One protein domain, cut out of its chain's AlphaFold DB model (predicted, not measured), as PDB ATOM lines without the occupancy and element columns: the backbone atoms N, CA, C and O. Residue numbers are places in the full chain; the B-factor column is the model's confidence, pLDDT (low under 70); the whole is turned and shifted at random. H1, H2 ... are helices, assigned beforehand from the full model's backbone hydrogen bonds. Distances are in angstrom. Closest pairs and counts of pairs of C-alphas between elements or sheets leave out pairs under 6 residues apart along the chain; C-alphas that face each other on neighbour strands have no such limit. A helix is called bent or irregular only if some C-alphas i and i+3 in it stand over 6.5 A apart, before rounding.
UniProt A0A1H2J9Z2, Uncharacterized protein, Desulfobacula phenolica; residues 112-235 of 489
ATOM      1  N   ALA A 112     -99.835 -55.751 134.362       93.44
ATOM      2  CA  ALA A 112    -101.056 -55.839 135.162       93.44
ATOM      3  C   ALA A 112    -102.236 -55.095 134.511       93.44
ATOM      4  O   ALA A 112    -103.367 -55.598 134.525       93.44
ATOM      5  N   ILE A 113    -101.978 -53.945 133.881       94.12
ATOM      6  CA  ILE A 113    -102.985 -53.191 133.120       94.12
ATOM      7  C   ILE A 113    -103.415 -54.004 131.897       94.12
ATOM      8  O   ILE A 113    -104.609 -54.216 131.682       94.12
ATOM      9  N   VAL A 114    -102.454 -54.547 131.143       95.75
ATOM     10  CA  VAL A 114    -102.736 -55.386 129.965       95.75
ATOM     11  C   VAL A 114    -103.561 -56.614 130.349       95.75
ATOM     12  O   VAL A 114    -104.545 -56.941 129.685       95.75
ATOM     13  N   LYS A 115    -103.215 -57.274 131.460       95.19
ATOM     14  CA  LYS A 115    -103.981 -58.403 132.003       95.19
ATOM     15  C   LYS A 115    -105.421 -58.017 132.345       95.19
ATOM     16  O   LYS A 115    -106.325 -58.813 132.108       95.19
ATOM     17  N   THR A 116    -105.631 -56.827 132.904       94.50
ATOM     18  CA  THR A 116    -106.971 -56.330 133.242       94.50
ATOM     19  C   THR A 116    -107.822 -56.183 131.983       94.50
ATOM     20  O   THR A 116    -108.894 -56.778 131.919       94.50
ATOM     21  N   ILE A 117    -107.293 -55.531 130.942       94.75
ATOM     22  CA  ILE A 117    -107.988 -55.363 129.653       94.75
ATOM     23  C   ILE A 117    -108.321 -56.723 129.027       94.75
ATOM     24  O   ILE A 117    -109.455 -56.968 128.625       94.75
ATOM     25  N   LEU A 118    -107.358 -57.650 128.986       95.25
ATOM     26  CA  LEU A 118    -107.584 -58.983 128.415       95.25
ATOM     27  C   LEU A 118    -108.672 -59.780 129.147       95.25
ATOM     28  O   LEU A 118    -109.348 -60.584 128.508       95.25
ATOM     29  N   ASN A 119    -108.821 -59.587 130.460       94.19
ATOM     30  CA  ASN A 119    -109.855 -60.250 131.252       94.19
ATOM     31  C   ASN A 119    -111.227 -59.590 131.067       94.19
ATOM     32  O   ASN A 119    -112.216 -60.299 130.900       94.19
ATOM     33  N   GLU A 120    -111.293 -58.257 131.092       94.44
ATOM     34  CA  GLU A 120    -112.548 -57.511 130.938       94.44
ATOM     35  C   GLU A 120    -113.144 -57.674 129.532       94.44
ATOM     36  O   GLU A 120    -114.335 -57.945 129.393       94.44
ATOM     37  N   ASP A 121    -112.310 -57.610 128.491       94.56
ATOM     38  CA  ASP A 121    -112.733 -57.730 127.091       94.56
ATOM     39  C   ASP A 121    -112.603 -59.161 126.535       94.56
ATOM     40  O   ASP A 121    -112.655 -59.385 125.317       94.56
ATOM     41  N   GLN A 122    -112.451 -60.165 127.408       94.88
ATOM     42  CA  GLN A 122    -112.196 -61.552 127.010       94.88
ATOM     43  C   GLN A 122    -113.256 -62.091 126.035       94.88
ATOM     44  O   GLN A 122    -112.915 -62.759 125.051       94.88
ATOM     45  N   GLU A 123    -114.540 -61.845 126.301       95.06
ATOM     46  CA  GLU A 123    -115.636 -62.322 125.449       95.06
ATOM     47  C   GLU A 123    -115.589 -61.679 124.059       95.06
ATOM     48  O   GLU A 123    -115.713 -62.376 123.050       95.06
ATOM     49  N   CYS A 124    -115.331 -60.370 123.998       95.06
ATOM     50  CA  CYS A 124    -115.227 -59.614 122.754       95.06
ATOM     51  C   CYS A 124    -114.055 -60.115 121.893       95.06
ATOM     52  O   CYS A 124    -114.228 -60.467 120.721       95.06
ATOM     53  N   LEU A 125    -112.866 -60.239 122.486       95.31
ATOM     54  CA  LEU A 125    -111.669 -60.719 121.794       95.31
ATOM     55  C   LEU A 125    -111.835 -62.166 121.294       95.31
ATOM     56  O   LEU A 125    -111.418 -62.508 120.179       95.31
ATOM     57  N   ASN A 126    -112.480 -63.027 122.085       95.12
ATOM     58  CA  ASN A 126    -112.772 -64.401 121.677       95.12
ATOM     59  C   ASN A 126    -113.839 -64.479 120.582       95.12
ATOM     60  O   ASN A 126    -113.690 -65.285 119.665       95.12
ATOM     61  N   TYR A 127    -114.862 -63.622 120.627       96.00
ATOM     62  CA  TYR A 127    -115.862 -63.529 119.567       96.00
ATOM     63  C   TYR A 127    -115.209 -63.217 118.219       96.00
ATOM     64  O   TYR A 127    -115.420 -63.954 117.256       96.00
ATOM     65  N   PHE A 128    -114.378 -62.169 118.151       96.62
ATOM     66  CA  PHE A 128    -113.750 -61.776 116.889       96.62
ATOM     67  C   PHE A 128    -112.757 -62.814 116.380       96.62
ATOM     68  O   PHE A 128    -112.809 -63.139 115.200       96.62
ATOM     69  N   SER A 129    -111.904 -63.375 117.236       94.19
ATOM     70  CA  SER A 129    -110.947 -64.412 116.813       94.19
ATOM     71  C   SER A 129    -111.619 -65.734 116.406       94.19
ATOM     72  O   SER A 129    -111.025 -66.516 115.668       94.19
ATOM     73  N   GLY A 130    -112.860 -65.981 116.842       93.38
ATOM     74  CA  GLY A 130    -113.658 -67.154 116.474       93.38
ATOM     75  C   GLY A 130    -114.483 -67.014 115.187       93.38
ATOM     76  O   GLY A 130    -115.222 -67.937 114.839       93.38
ATOM     77  N   LEU A 131    -114.412 -65.881 114.477       95.06
ATOM     78  CA  LEU A 131    -115.230 -65.656 113.282       95.06
ATOM     79  C   LEU A 131    -114.780 -66.504 112.084       95.06
ATOM     80  O   LEU A 131    -113.615 -66.514 111.695       95.06
ATOM     81  N   ASP A 132    -115.750 -67.094 111.381       95.00
ATOM     82  CA  ASP A 132    -115.540 -67.581 110.015       95.00
ATOM     83  C   ASP A 132    -115.529 -66.391 109.044       95.00
ATOM     84  O   ASP A 132    -116.570 -65.922 108.568       95.00
ATOM     85  N   ILE A 133    -114.325 -65.902 108.735       94.69
ATOM     86  CA  ILE A 133    -114.114 -64.756 107.842       94.69
ATOM     87  C   ILE A 133    -114.738 -64.971 106.463       94.69
ATOM     88  O   ILE A 133    -115.304 -64.037 105.887       94.69
ATOM     89  N   LYS A 134    -114.700 -66.195 105.926       93.88
ATOM     90  CA  LYS A 134    -115.279 -66.477 104.609       93.88
ATOM     91  C   LYS A 134    -116.800 -66.341 104.651       93.88
ATOM     92  O   LYS A 134    -117.387 -65.770 103.727       93.88
ATOM     93  N   ARG A 135    -117.435 -66.801 105.734       94.56
ATOM     94  CA  ARG A 135    -118.874 -66.620 105.970       94.56
ATOM     95  C   ARG A 135    -119.244 -65.151 106.175       94.56
ATOM     96  O   ARG A 135    -120.208 -64.705 105.558       94.56
ATOM     97  N   VAL A 136    -118.476 -64.395 106.965       95.19
ATOM     98  CA  VAL A 136    -118.683 -62.944 107.168       95.19
ATOM     99  C   VAL A 136    -118.648 -62.203 105.829       95.19
ATOM    100  O   VAL A 136    -119.579 -61.469 105.486       95.19
ATOM    101  N   LEU A 137    -117.614 -62.448 105.022       95.44
ATOM    102  CA  LEU A 137    -117.446 -61.825 103.712       95.44
ATOM    103  C   LEU A 137    -118.569 -62.204 102.742       95.44
ATOM    104  O   LEU A 137    -119.139 -61.323 102.098       95.44
ATOM    105  N   SER A 138    -118.923 -63.491 102.667       93.88
ATOM    106  CA  SER A 138    -120.012 -63.959 101.802       93.88
ATOM    107  C   SER A 138    -121.368 -63.388 102.224       93.88
ATOM    108  O   SER A 138    -122.176 -63.065 101.356       93.88
ATOM    109  N   GLY A 139    -121.624 -63.263 103.529       93.06
ATOM    110  CA  GLY A 139    -122.869 -62.716 104.071       93.06
ATOM    111  C   GLY A 139    -123.018 -61.208 103.862       93.06
ATOM    112  O   GLY A 139    -124.136 -60.713 103.769       93.06
ATOM    113  N   SER A 140    -121.908 -60.475 103.728       92.69
ATOM    114  CA  SER A 140    -121.938 -59.025 103.492       92.69
ATOM    115  C   SER A 140    -122.479 -58.620 102.115       92.69
ATOM    116  O   SER A 140    -122.897 -57.478 101.930       92.69
ATOM    117  N   GLY A 141    -122.397 -59.510 101.118       91.25
ATOM    118  CA  GLY A 141    -122.713 -59.199  99.719       91.25
ATOM    119  C   GLY A 141    -121.776 -58.176  99.051       91.25
ATOM    120  O   GLY A 141    -121.999 -57.802  97.901       91.25
ATOM    121  N   LEU A 142    -120.717 -57.713  99.729       93.06
ATOM    122  CA  LEU A 142    -119.822 -56.669  99.212       93.06
ATOM    123  C   LEU A 142    -118.799 -57.191  98.202       93.06
ATOM    124  O   LEU A 142    -118.324 -56.424  97.354       93.06
ATOM    125  N   ILE A 143    -118.458 -58.475  98.292       93.31
ATOM    126  CA  ILE A 143    -117.539 -59.179  97.398       93.31
ATOM    127  C   ILE A 143    -118.292 -60.372  96.818       93.31
ATOM    128  O   ILE A 143    -118.933 -61.126  97.548       93.31
ATOM    129  N   ARG A 144    -118.237 -60.536  95.493       93.50
ATOM    130  CA  ARG A 144    -118.934 -61.636  94.825       93.50
ATOM    131  C   ARG A 144    -118.344 -62.989  95.240       93.50
ATOM    132  O   ARG A 144    -117.138 -63.117  95.461       93.50
ATOM    133  N   LYS A 145    -119.197 -64.011  95.310       92.81
ATOM    134  CA  LYS A 145    -118.837 -65.353  95.797       92.81
ATOM    135  C   LYS A 145    -117.787 -66.054  94.923       92.81
ATOM    136  O   LYS A 145    -116.939 -66.759  95.461       92.81
ATOM    137  N   ASP A 146    -117.813 -65.837  93.606       93.25
ATOM    138  CA  ASP A 146    -116.799 -66.326  92.656       93.25
ATOM    139  C   ASP A 146    -115.405 -65.781  92.993       93.25
ATOM    140  O   ASP A 146    -114.444 -66.543  93.068       93.25
ATOM    141  N   VAL A 147    -115.316 -64.479  93.288       93.62
ATOM    142  CA  VAL A 147    -114.065 -63.816  93.681       93.62
ATOM    143  C   VAL A 147    -113.583 -64.322  95.040       93.62
ATOM    144  O   VAL A 147    -112.412 -64.637  95.196       93.62
ATOM    145  N   LEU A 148    -114.472 -64.461  96.029       94.00
ATOM    146  CA  LEU A 148    -114.087 -65.002  97.339       94.00
ATOM    147  C   LEU A 148    -113.556 -66.438  97.251       94.00
ATOM    148  O   LEU A 148    -112.644 -66.803  97.987       94.00
ATOM    149  N   ASN A 149    -114.116 -67.258  96.360       93.50
ATOM    150  CA  ASN A 149    -113.683 -68.641  96.169       93.50
ATOM    151  C   ASN A 149    -112.368 -68.772  95.390       93.50
ATOM    152  O   ASN A 149    -111.721 -69.811  95.510       93.50
ATOM    153  N   SER A 150    -111.966 -67.759  94.619       95.25
ATOM    154  CA  SER A 150    -110.691 -67.772  93.893       95.25
ATOM    155  C   SER A 150    -109.500 -67.310  94.742       95.25
ATOM    156  O   SER A 150    -108.352 -67.581  94.386       95.25
ATOM    157  N   ILE A 151    -109.745 -66.646  95.877       94.88
ATOM    158  CA  ILE A 151    -108.687 -66.212  96.794       94.88
ATOM    159  C   ILE A 151    -108.231 -67.395  97.659       94.88
ATOM    160  O   ILE A 151    -109.029 -68.073  98.307       94.88
ATOM    161  N   ARG A 152    -106.915 -67.632  97.697       94.25
ATOM    162  CA  ARG A 152    -106.310 -68.677  98.538       94.25
ATOM    163  C   ARG A 152    -106.541 -68.368 100.027       94.25
ATOM    164  O   ARG A 152    -106.403 -67.205 100.401       94.25
ATOM    165  N   PRO A 153    -106.780 -69.370 100.900       90.88
ATOM    166  CA  PRO A 153    -107.104 -69.135 102.312       90.88
ATOM    167  C   PRO A 153    -106.118 -68.219 103.053       90.88
ATOM    168  O   PRO A 153    -106.540 -67.288 103.729       90.88
ATOM    169  N   HIS A 154    -104.809 -68.411 102.857       90.06
ATOM    170  CA  HIS A 154    -103.772 -67.598 103.508       90.06
ATOM    171  C   HIS A 154    -103.705 -66.141 103.015       90.06
ATOM    172  O   HIS A 154    -103.098 -65.314 103.684       90.06
ATOM    173  N   LEU A 155    -104.314 -65.818 101.868       93.56
ATOM    174  CA  LEU A 155    -104.392 -64.457 101.315       93.56
ATOM    175  C   LEU A 155    -105.767 -63.817 101.524       93.56
ATOM    176  O   LEU A 155    -105.962 -62.663 101.142       93.56
ATOM    177  N   LEU A 156    -106.731 -64.560 102.082       94.25
ATOM    178  CA  LEU A 156    -108.125 -64.135 102.146       94.25
ATOM    179  C   LEU A 156    -108.264 -62.794 102.861       94.25
ATOM    180  O   LEU A 156    -108.881 -61.884 102.316       94.25
ATOM    181  N   LEU A 157    -107.655 -62.658 104.038       94.12
ATOM    182  CA  LEU A 157    -107.754 -61.447 104.847       94.12
ATOM    183  C   LEU A 157    -107.114 -60.237 104.147       94.12
ATOM    184  O   LEU A 157    -107.779 -59.229 103.941       94.12
ATOM    185  N   GLU A 158    -105.865 -60.366 103.697       94.38
ATOM    186  CA  GLU A 158    -105.126 -59.291 103.018       94.38
ATOM    187  C   GLU A 158    -105.869 -58.785 101.769       94.38
ATOM    188  O   GLU A 158    -106.199 -57.604 101.657       94.38
ATOM    189  N   LYS A 159    -106.198 -59.693 100.843       96.12
ATOM    190  CA  LYS A 159    -106.791 -59.332  99.547       96.12
ATOM    191  C   LYS A 159    -108.202 -58.770  99.695       96.12
ATOM    192  O   LYS A 159    -108.603 -57.890  98.934       96.12
ATOM    193  N   THR A 160    -108.974 -59.254 100.665       96.25
ATOM    194  CA  THR A 160    -110.334 -58.741 100.888       96.25
ATOM    195  C   THR A 160    -110.314 -57.378 101.573       96.25
ATOM    196  O   THR A 160    -111.077 -56.507 101.157       96.25
ATOM    197  N   SER A 161    -109.388 -57.134 102.504       96.25
ATOM    198  CA  SER A 161    -109.151 -55.802 103.074       96.25
ATOM    199  C   SER A 161    -108.726 -54.778 102.013       96.25
ATOM    200  O   SER A 161    -109.243 -53.658 102.009       96.25
ATOM    201  N   GLU A 162    -107.870 -55.151 101.054       95.94
ATOM    202  CA  GLU A 162    -107.519 -54.298  99.902       95.94
ATOM    203  C   GLU A 162    -108.755 -53.934  99.059       95.94
ATOM    204  O   GLU A 162    -108.988 -52.762  98.736       95.94
ATOM    205  N   ILE A 163    -109.586 -54.931  98.726       95.00
ATOM    206  CA  ILE A 163    -110.822 -54.736  97.953       95.00
ATOM    207  C   ILE A 163    -111.792 -53.810  98.699       95.00
ATOM    208  O   ILE A 163    -112.360 -52.897  98.091       95.00
ATOM    209  N   LEU A 164    -111.990 -54.027 100.001       95.88
ATOM    210  CA  LEU A 164    -112.872 -53.210 100.837       95.88
ATOM    211  C   LEU A 164    -112.353 -51.779 100.962       95.88
ATOM    212  O   LEU A 164    -113.122 -50.842 100.772       95.88
ATOM    213  N   THR A 165    -111.048 -51.595 101.160       96.00
ATOM    214  CA  THR A 165    -110.415 -50.270 101.195       96.00
ATOM    215  C   THR A 165    -110.649 -49.510  99.889       96.00
ATOM    216  O   THR A 165    -111.032 -48.339  99.903       96.00
ATOM    217  N   LYS A 166    -110.504 -50.177  98.735       94.25
ATOM    218  CA  LYS A 166    -110.806 -49.575  97.426       94.25
ATOM    219  C   LYS A 166    -112.288 -49.213  97.284       94.25
ATOM    220  O   LYS A 166    -112.608 -48.153  96.754       94.25
ATOM    221  N   LYS A 167    -113.196 -50.063  97.775       93.94
ATOM    222  CA  LYS A 167    -114.642 -49.780  97.796       93.94
ATOM    223  C   LYS A 167    -114.991 -48.602  98.699       93.94
ATOM    224  O   LYS A 167    -115.853 -47.821  98.324       93.94
ATOM    225  N   ILE A 168    -114.322 -48.451  99.840       95.19
ATOM    226  CA  ILE A 168    -114.507 -47.315 100.751       95.19
ATOM    227  C   ILE A 168    -114.084 -46.012 100.070       95.19
ATOM    228  O   ILE A 168    -114.827 -45.039 100.114       95.19
ATOM    229  N   ARG A 169    -112.934 -45.999  99.385       93.56
ATOM    230  CA  ARG A 169    -112.448 -44.808  98.662       93.56
ATOM    231  C   ARG A 169    -113.405 -44.331  97.566       93.56
ATOM    232  O   ARG A 169    -113.502 -43.134  97.334       93.56
ATOM    233  N   ASN A 170    -114.105 -45.259  96.915       91.44
ATOM    234  CA  ASN A 170    -114.970 -44.970  95.765       91.44
ATOM    235  C   ASN A 170    -116.472 -45.013  96.097       91.44
ATOM    236  O   ASN A 170    -117.302 -44.884  95.199       91.44
ATOM    237  N   GLY A 171    -116.830 -45.291  97.350       86.06
ATOM    238  CA  GLY A 171    -118.200 -45.584  97.762       86.06
ATOM    239  C   GLY A 171    -118.892 -44.396  98.419       86.06
ATOM    240  O   GLY A 171    -118.254 -43.501  98.965       86.06
ATOM    241  N   SER A 172    -120.223 -44.426  98.438       88.88
ATOM    242  CA  SER A 172    -121.052 -43.466  99.169       88.88
ATOM    243  C   SER A 172    -122.268 -44.153  99.807       88.88
ATOM    244  O   SER A 172    -122.579 -45.318  99.531       88.88
ATOM    245  N   GLY A 173    -122.933 -43.453 100.730       91.94
ATOM    246  CA  GLY A 173    -124.171 -43.915 101.364       91.94
ATOM    247  C   GLY A 173    -124.046 -45.244 102.125       91.94
ATOM    248  O   GLY A 173    -123.050 -45.516 102.798       91.94
ATOM    249  N   LYS A 174    -125.079 -46.090 102.022       90.12
ATOM    250  CA  LYS A 174    -125.184 -47.356 102.775       90.12
ATOM    251  C   LYS A 174    -124.078 -48.359 102.432       90.12
ATOM    252  O   LYS A 174    -123.619 -49.085 103.308       90.12
ATOM    253  N   GLN A 175    -123.627 -48.389 101.177       88.50
ATOM    254  CA  GLN A 175    -122.578 -49.314 100.745       88.50
ATOM    255  C   GLN A 175    -121.221 -48.959 101.364       88.50
ATOM    256  O   GLN A 175    -120.488 -49.856 101.776       88.50
ATOM    257  N   LEU A 176    -120.912 -47.662 101.479       94.25
ATOM    258  CA  LEU A 176    -119.721 -47.174 102.175       94.25
ATOM    259  C   LEU A 176    -119.727 -47.597 103.649       94.25
ATOM    260  O   LEU A 176    -118.737 -48.131 104.138       94.25
ATOM    261  N   GLN A 177    -120.848 -47.386 104.345       94.81
ATOM    262  CA  GLN A 177    -120.991 -47.756 105.757       94.81
ATOM    263  C   GLN A 177    -120.858 -49.270 105.969       94.81
ATOM    264  O   GLN A 177    -120.141 -49.704 106.868       94.81
ATOM    265  N   ALA A 178    -121.487 -50.077 105.109       94.31
ATOM    266  CA  ALA A 178    -121.352 -51.530 105.152       94.31
ATOM    267  C   ALA A 178    -119.900 -51.978 104.914       94.31
ATOM    268  O   ALA A 178    -119.402 -52.843 105.630       94.31
ATOM    269  N   ALA A 179    -119.202 -51.371 103.946       95.69
ATOM    270  CA  ALA A 179    -117.805 -51.691 103.661       95.69
ATOM    271  C   ALA A 179    -116.864 -51.337 104.815       95.69
ATOM    272  O   ALA A 179    -115.998 -52.148 105.133       95.69
ATOM    273  N   LYS A 180    -117.070 -50.185 105.468       96.44
ATOM    274  CA  LYS A 180    -116.340 -49.813 106.689       96.44
ATOM    275  C   LYS A 180    -116.559 -50.844 107.794       96.44
ATOM    276  O   LYS A 180    -115.598 -51.454 108.231       96.44
ATOM    277  N   LYS A 181    -117.817 -51.164 108.114       96.19
ATOM    278  CA  LYS A 181    -118.153 -52.143 109.162       96.19
ATOM    279  C   LYS A 181    -117.511 -53.517 108.935       96.19
ATOM    280  O   LYS A 181    -117.044 -54.149 109.882       96.19
ATOM    281  N   VAL A 182    -117.504 -54.005 107.692       97.06
ATOM    282  CA  VAL A 182    -116.858 -55.287 107.371       97.06
ATOM    283  C   VAL A 182    -115.342 -55.172 107.490       97.06
ATOM    284  O   VAL A 182    -114.737 -56.067 108.067       97.06
ATOM    285  N   LEU A 183    -114.730 -54.088 107.008       97.19
ATOM    286  CA  LEU A 183    -113.291 -53.867 107.165       97.19
ATOM    287  C   LEU A 183    -112.887 -53.795 108.647       97.19
ATOM    288  O   LEU A 183    -111.944 -54.472 109.039       97.19
ATOM    289  N   ASP A 184    -113.646 -53.070 109.467       97.19
ATOM    290  CA  ASP A 184    -113.446 -52.978 110.918       97.19
ATOM    291  C   ASP A 184    -113.540 -54.368 111.571       97.19
ATOM    292  O   ASP A 184    -112.696 -54.744 112.378       97.19
ATOM    293  N   THR A 185    -114.497 -55.196 111.134       97.50
ATOM    294  CA  THR A 185    -114.624 -56.595 111.586       97.50
ATOM    295  C   THR A 185    -113.396 -57.436 111.218       97.50
ATOM    296  O   THR A 185    -112.912 -58.208 112.045       97.50
ATOM    297  N   LEU A 186    -112.872 -57.297 109.992       97.31
ATOM    298  CA  LEU A 186    -111.654 -58.000 109.567       97.31
ATOM    299  C   LEU A 186    -110.424 -57.530 110.351       97.31
ATOM    300  O   LEU A 186    -109.569 -58.349 110.686       97.31
ATOM    301  N   ASN A 187    -110.344 -56.233 110.659       96.88
ATOM    302  CA  ASN A 187    -109.282 -55.672 111.486       96.88
ATOM    303  C   ASN A 187    -109.348 -56.253 112.903       96.88
ATOM    304  O   ASN A 187    -108.353 -56.807 113.363       96.88
ATOM    305  N   CYS A 188    -110.516 -56.237 113.553       97.75
ATOM    306  CA  CYS A 188    -110.719 -56.847 114.870       97.75
ATOM    307  C   CYS A 188    -110.385 -58.349 114.886       97.75
ATOM    308  O   CYS A 188    -109.685 -58.810 115.789       97.75
ATOM    309  N   TYR A 189    -110.813 -59.116 113.873       97.31
ATOM    310  CA  TYR A 189    -110.417 -60.524 113.716       97.31
ATOM    311  C   TYR A 189    -108.893 -60.671 113.633       97.31
ATOM    312  O   TYR A 189    -108.300 -61.497 114.328       97.31
ATOM    313  N   SER A 190    -108.243 -59.859 112.795       96.00
ATOM    314  CA  SER A 190    -106.795 -59.914 112.603       96.00
ATOM    315  C   SER A 190    -106.059 -59.615 113.908       96.00
ATOM    316  O   SER A 190    -105.239 -60.422 114.336       96.00
ATOM    317  N   MET A 191    -106.397 -58.512 114.584       96.62
ATOM    318  CA  MET A 191    -105.726 -58.089 115.817       96.62
ATOM    319  C   MET A 191    -105.948 -59.089 116.960       96.62
ATOM    320  O   MET A 191    -104.987 -59.474 117.619       96.62
ATOM    321  N   SER A 192    -107.173 -59.591 117.151       95.75
ATOM    322  CA  SER A 192    -107.454 -60.622 118.167       95.75
ATOM    323  C   SER A 192    -106.716 -61.937 117.889       95.75
ATOM    324  O   SER A 192    -106.211 -62.566 118.816       95.75
ATOM    325  N   THR A 193    -106.572 -62.324 116.618       93.94
ATOM    326  CA  THR A 193    -105.755 -63.485 116.229       93.94
ATOM    327  C   THR A 193    -104.273 -63.256 116.530       93.94
ATOM    328  O   THR A 193    -103.615 -64.176 117.004       93.94
ATOM    329  N   GLN A 194    -103.740 -62.053 116.286       93.69
ATOM    330  CA  GLN A 194    -102.347 -61.719 116.616       93.69
ATOM    331  C   GLN A 194    -102.097 -61.738 118.128       93.69
ATOM    332  O   GLN A 194    -101.106 -62.312 118.561       93.69
ATOM    333  N   ILE A 195    -103.018 -61.209 118.942       95.12
ATOM    334  CA  ILE A 195    -102.916 -61.257 120.412       95.12
ATOM    335  C   ILE A 195    -102.785 -62.704 120.909       95.12
ATOM    336  O   ILE A 195    -101.954 -62.995 121.768       95.12
ATOM    337  N   LYS A 196    -103.558 -63.639 120.342       93.56
ATOM    338  CA  LYS A 196    -103.490 -65.060 120.714       93.56
ATOM    339  C   LYS A 196    -102.167 -65.737 120.349       93.56
ATOM    340  O   LYS A 196    -101.824 -66.731 120.979       93.56
ATOM    341  N   GLN A 197    -101.395 -65.208 119.393       90.75
ATOM    342  CA  GLN A 197    -100.086 -65.778 119.033       90.75
ATOM    343  C   GLN A 197     -99.051 -65.672 120.158       90.75
ATOM    344  O   GLN A 197     -98.063 -66.399 120.130       90.75
ATOM    345  N   PHE A 198     -99.279 -64.805 121.148       90.56
ATOM    346  CA  PHE A 198     -98.429 -64.710 122.333       90.56
ATOM    347  C   PHE A 198     -98.781 -65.739 123.416       90.56
ATOM    348  O   PHE A 198     -98.027 -65.874 124.376       90.56
ATOM    349  N   SER A 199     -99.898 -66.463 123.282       86.62
ATOM    350  CA  SER A 199    -100.256 -67.570 124.176       86.62
ATOM    351  C   SER A 199     -99.559 -68.869 123.761       86.62
ATOM    352  O   SER A 199     -99.310 -69.093 122.576       86.62
ATOM    353  N   ASP A 200     -99.301 -69.760 124.720       77.50
ATOM    354  CA  ASP A 200     -98.636 -71.045 124.460       77.50
ATOM    355  C   ASP A 200     -99.500 -72.017 123.636       77.50
ATOM    356  O   ASP A 200     -98.962 -72.846 122.904       77.50
ATOM    357  N   ASP A 201    -100.833 -71.913 123.705       77.94
ATOM    358  CA  ASP A 201    -101.758 -72.800 122.984       77.94
ATOM    359  C   ASP A 201    -102.389 -72.168 121.727       77.94
ATOM    360  O   ASP A 201    -103.149 -72.833 121.024       77.94
ATOM    361  N   THR A 202    -102.070 -70.907 121.398       76.94
ATOM    362  CA  THR A 202    -102.590 -70.097 120.263       76.94
ATOM    363  C   THR A 202    -104.118 -69.973 120.131       76.94
ATOM    364  O   THR A 202    -104.616 -69.212 119.299       76.94
ATOM    365  N   LEU A 203    -104.885 -70.703 120.942       78.88
ATOM    366  CA  LEU A 203    -106.344 -70.752 120.935       78.88
ATOM    367  C   LEU A 203    -106.926 -69.876 122.046       78.88
ATOM    368  O   LEU A 203    -108.017 -69.314 121.883       78.88
ATOM    369  N   SER A 204    -106.192 -69.730 123.147       86.38
ATOM    370  CA  SER A 204    -106.541 -68.887 124.282       86.38
ATOM    371  C   SER A 204    -105.879 -67.509 124.204       86.38
ATOM    372  O   SER A 204    -104.908 -67.289 123.480       86.38
ATOM    373  N   LEU A 205    -106.435 -66.554 124.953       89.50
ATOM    374  CA  LEU A 205    -105.757 -65.285 125.210       89.50
ATOM    375  C   LEU A 205    -104.517 -65.521 126.090       89.50
ATOM    376  O   LEU A 205    -104.557 -66.414 126.942       89.50
ATOM    377  N   PRO A 206    -103.450 -64.720 125.916       90.38
ATOM    378  CA  PRO A 206    -102.233 -64.846 126.711       90.38
ATOM    379  C   PRO A 206    -102.518 -64.632 128.202       90.38
ATOM    380  O   PRO A 206    -103.400 -63.860 128.580       90.38
ATOM    381  N   LYS A 207    -101.766 -65.334 129.056       90.62
ATOM    382  CA  LYS A 207    -101.883 -65.298 130.522       90.62
ATOM    383  C   LYS A 207    -100.506 -65.373 131.177       90.62
ATOM    384  O   LYS A 207     -99.556 -65.854 130.571       90.62
ATOM    385  N   GLY A 208    -100.430 -64.949 132.440       88.44
ATOM    386  CA  GLY A 208     -99.246 -65.134 133.283       88.44
ATOM    387  C   GLY A 208     -97.978 -64.567 132.648       88.44
ATOM    388  O   GLY A 208     -97.951 -63.406 132.246       88.44
ATOM    389  N   GLU A 209     -96.952 -65.407 132.534       88.25
ATOM    390  CA  GLU A 209     -95.633 -65.047 132.006       88.25
ATOM    391  C   GLU A 209     -95.681 -64.473 130.581       88.25
ATOM    392  O   GLU A 209     -94.942 -63.541 130.274       88.25
ATOM    393  N   ALA A 210     -96.595 -64.949 129.728       91.38
ATOM    394  CA  ALA A 210     -96.740 -64.419 128.373       91.38
ATOM    395  C   ALA A 210     -97.080 -62.920 128.371       91.38
ATOM    396  O   ALA A 210     -96.554 -62.171 127.550       91.38
ATOM    397  N   ILE A 211     -97.921 -62.466 129.308       93.62
ATOM    398  CA  ILE A 211     -98.260 -61.042 129.437       93.62
ATOM    399  C   ILE A 211     -97.051 -60.264 129.965       93.62
ATOM    400  O   ILE A 211     -96.744 -59.203 129.436       93.62
ATOM    401  N   ASN A 212     -96.326 -60.812 130.945       91.94
ATOM    402  CA  ASN A 212     -95.113 -60.180 131.475       91.94
ATOM    403  C   ASN A 212     -94.039 -59.998 130.391       91.94
ATOM    404  O   ASN A 212     -93.357 -58.979 130.353       91.94
ATOM    405  N   CYS A 213     -93.914 -60.961 129.476       92.56
ATOM    406  CA  CYS A 213     -92.955 -60.897 128.380       92.56
ATOM    407  C   CYS A 213     -93.398 -59.964 127.237       92.56
ATOM    408  O   CYS A 213     -92.550 -59.345 126.601       92.56
ATOM    409  N   PHE A 214     -94.693 -59.893 126.924       94.38
ATOM    410  CA  PHE A 214     -95.193 -59.278 125.685       94.38
ATOM    411  C   PHE A 214     -96.195 -58.141 125.910       94.38
ATOM    412  O   PHE A 214     -97.048 -57.897 125.055       94.38
ATOM    413  N   ALA A 215     -96.136 -57.452 127.052       95.19
ATOM    414  CA  ALA A 215     -97.099 -56.403 127.386       95.19
ATOM    415  C   ALA A 215     -97.177 -55.320 126.296       95.19
ATOM    416  O   ALA A 215     -98.280 -54.956 125.891       95.19
ATOM    417  N   ASP A 216     -96.041 -54.872 125.754       95.50
ATOM    418  CA  ASP A 216     -96.007 -53.874 124.676       95.50
ATOM    419  C   ASP A 216     -96.559 -54.404 123.349       95.50
ATOM    420  O   ASP A 216     -97.367 -53.741 122.697       95.50
ATOM    421  N   GLU A 217     -96.174 -55.615 122.944       94.69
ATOM    422  CA  GLU A 217     -96.665 -56.209 121.703       94.69
ATOM    423  C   GLU A 217     -98.172 -56.495 121.751       94.69
ATOM    424  O   GLU A 217     -98.883 -56.263 120.771       94.69
ATOM    425  N   ILE A 218     -98.683 -56.962 122.891       95.88
ATOM    426  CA  ILE A 218    -100.120 -57.155 123.103       95.88
ATOM    427  C   ILE A 218    -100.832 -55.796 123.070       95.88
ATOM    428  O   ILE A 218    -101.827 -55.647 122.359       95.88
ATOM    429  N   SER A 219    -100.295 -54.796 123.773       96.56
ATOM    430  CA  SER A 219    -100.814 -53.422 123.812       96.56
ATOM    431  C   SER A 219    -100.933 -52.800 122.425       96.56
ATOM    432  O   SER A 219    -101.971 -52.232 122.083       96.56
ATOM    433  N   HIS A 220     -99.925 -52.994 121.575       95.50
ATOM    434  CA  HIS A 220     -99.942 -52.554 120.184       95.50
ATOM    435  C   HIS A 220    -101.158 -53.098 119.411       95.50
ATOM    436  O   HIS A 220    -101.844 -52.362 118.693       95.50
ATOM    437  N   TYR A 221    -101.466 -54.388 119.565       96.25
ATOM    438  CA  TYR A 221    -102.630 -54.988 118.911       96.25
ATOM    439  C   TYR A 221    -103.955 -54.592 119.568       96.25
ATOM    440  O   TYR A 221    -104.940 -54.423 118.846       96.25
ATOM    441  N   LEU A 222    -103.991 -54.388 120.888       96.88
ATOM    442  CA  LEU A 222    -105.169 -53.869 121.592       96.88
ATOM    443  C   LEU A 222    -105.520 -52.451 121.121       96.88
ATOM    444  O   LEU A 222    -106.678 -52.187 120.806       96.88
ATOM    445  N   LEU A 223    -104.540 -51.557 120.963       96.12
ATOM    446  CA  LEU A 223    -104.760 -50.197 120.450       96.12
ATOM    447  C   LEU A 223    -105.290 -50.204 119.009       96.12
ATOM    448  O   LEU A 223    -106.234 -49.481 118.678       96.12
ATOM    449  N   LYS A 224    -104.740 -51.069 118.151       95.31
ATOM    450  CA  LYS A 224    -105.240 -51.249 116.778       95.31
ATOM    451  C   LYS A 224    -106.643 -51.848 116.734       95.31
ATOM    452  O   LYS A 224    -107.444 -51.452 115.888       95.31
ATOM    453  N   PHE A 225    -106.946 -52.787 117.627       96.44
ATOM    454  CA  PHE A 225    -108.292 -53.332 117.778       96.44
ATOM    455  C   PHE A 225    -109.265 -52.223 118.199       96.44
ATOM    456  O   PHE A 225    -110.303 -52.043 117.561       96.44
ATOM    457  N   ASN A 226    -108.878 -51.421 119.194       95.94
ATOM    458  CA  ASN A 226    -109.664 -50.320 119.742       95.94
ATOM    459  C   ASN A 226    -110.064 -49.269 118.695       95.94
ATOM    460  O   ASN A 226    -111.161 -48.717 118.753       95.94
ATOM    461  N   ALA A 227    -109.216 -49.031 117.689       93.25
ATOM    462  CA  ALA A 227    -109.532 -48.128 116.581       93.25
ATOM    463  C   ALA A 227    -110.756 -48.570 115.750       93.25
ATOM    464  O   ALA A 227    -111.388 -47.738 115.102       93.25
ATOM    465  N   SER A 228    -111.078 -49.869 115.752       94.62
ATOM    466  CA  SER A 228    -112.222 -50.456 115.037       94.62
ATOM    467  C   SER A 228    -113.378 -50.831 115.974       94.62
ATOM    468  O   SER A 228    -114.540 -50.799 115.567       94.62
ATOM    469  N   HIS A 229    -113.077 -51.185 117.225       94.75
ATOM    470  CA  HIS A 229    -114.065 -51.566 118.226       94.75
ATOM    471  C   HIS A 229    -113.574 -51.178 119.627       94.75
ATOM    472  O   HIS A 229    -112.585 -51.759 120.070       94.75
ATOM    473  N   PRO A 230    -114.236 -50.231 120.321       93.56
ATOM    474  CA  PRO A 230    -113.776 -49.741 121.615       93.56
ATOM    475  C   PRO A 230    -113.580 -50.854 122.652       93.56
ATOM    476  O   PRO A 230    -114.448 -51.716 122.787       93.56
ATOM    477  N   LEU A 231    -112.463 -50.802 123.375       92.62
ATOM    478  CA  LEU A 231    -112.124 -51.690 124.493       92.62
ATOM    479  C   LEU A 231    -112.260 -50.957 125.834       92.62
ATOM    480  O   LEU A 231    -112.136 -49.724 125.889       92.62
ATOM    481  N   SER A 232    -112.492 -51.696 126.919       85.38
ATOM    482  CA  SER A 232    -112.466 -51.132 128.269       85.38
ATOM    483  C   SER A 232    -111.028 -50.790 128.676       85.38
ATOM    484  O   SER A 232    -110.064 -51.348 128.158       85.38
ATOM    485  N   ALA A 233    -110.864 -49.791 129.552       82.12
ATOM    486  CA  ALA A 233    -109.580 -49.386 130.152       82.12
ATOM    487  C   ALA A 233    -108.388 -49.108 129.194       82.12
ATOM    488  O   ALA A 233    -107.282 -48.834 129.649       82.12
ATOM    489  N   ILE A 234    -108.603 -49.069 127.873       91.00
ATOM    490  CA  ILE A 234    -107.547 -48.907 126.859       91.00
ATOM    491  C   ILE A 234    -106.789 -47.577 126.964       91.00
ATOM    492  O   ILE A 234    -105.661 -47.459 126.499       91.00
ATOM    493  N   HIS A 235    -107.396 -46.571 127.596       87.50
ATOM    494  CA  HIS A 235    -106.794 -45.259 127.829       87.50
ATOM    495  C   HIS A 235    -105.597 -45.301 128.795       87.50
ATOM    496  O   HIS A 235    -104.860 -44.323 128.877       87.50
TER     497      HIS A 235
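AT A GLANCE: This is residues 112 to 235 of the 489 residues of an uncharacterized protein of Desulfobacula phenolica (UniProt A0A1H2J9Z2). One long helix, H6, runs through the middle as a spine, with a group of helices packed at each end of it. H3 and H5 pack on its earlier part, with H4 on H3, and H2 and the kinked H7 pack on its later part, with H1 on H7. The printed part has 124 residues with seven named helices, H1 to H7 in that order, and no named strand; the class is all helix. The whole is compact, with a radius of gyration of the C-alphas of 15.6 A, and only just elongated, spanning 44 by 29 by 20 A.

HOW THE PARTS SIT: H1, residues 112 to 120, touches residues 211 to 219 of H7, residues 209 to 226, at a steep tilt of 59 degrees; their closest C-alphas, Val 114 and Ala 215, are 6.3 A apart. H2, residues 122 to 129, touches residues 185 to 193 of H6, residues 173 to 196, at 70.5 degrees, only just about perpendicular; the closest C-alphas, Phe 128 and Tyr 189, are 4.8 A apart. H3, residues 133 to 140, touches residues 178 to 186 of H6, opposite ways at a shallow tilt of 13 degrees, closest at the C-alphas of Ile 133 and Leu 186, 7.4 A. H3 and H4, residues 145 to 150, form a helical hairpin, closest at the C-alphas of Ser 138 and Lys 145, 6.3 A. H5, residues 153 to 170, and H6 form another, at a shallow tilt of 33 degrees, only just short of steep, with the C-alphas of Ile 168 and Leu 176 closest, 5.4 A. H6 is the hub, touching four helices. H6 and H7 form a hairpin, in which residues 187 to 195 and 218 to 225 touch, closest at the C-alphas of Cys 188 and Phe 225, 5.2 A. H5 and H7 are apart. In H1, H2, H3, H4 and H6 every O i to N i+4 pair is within hydrogen-bond range; in H5 and H7 12 of 14 are.

IN THESE COORDINATES: H1 begins at C-alpha 112 (-101.056, -55.839, 135.162). H5 measures 26.2 A and is irregular, with C-alphas 154 and 157 7.4 A apart. H6, the longest, measures 35.3 A, from C-alpha 173 (-124.171, -43.915, 101.364). H7 measures 23.8 A, ending at C-alpha 226 (-109.664, -50.320, 119.742); it is irregular, with C-alphas 213 and 216 8.5 A apart, and has a kink of 75 degrees near residue 216.

THE WHOLE: The C-alphas farthest apart, Gly 173 and Glu 209, are 46.9 A apart. The printed part has no cut. The link from H6 to H7, residues 197 to 208, is long; the other five are tight. Mean pLDDT of the printed part is 93.3, and no printed residue is under 70.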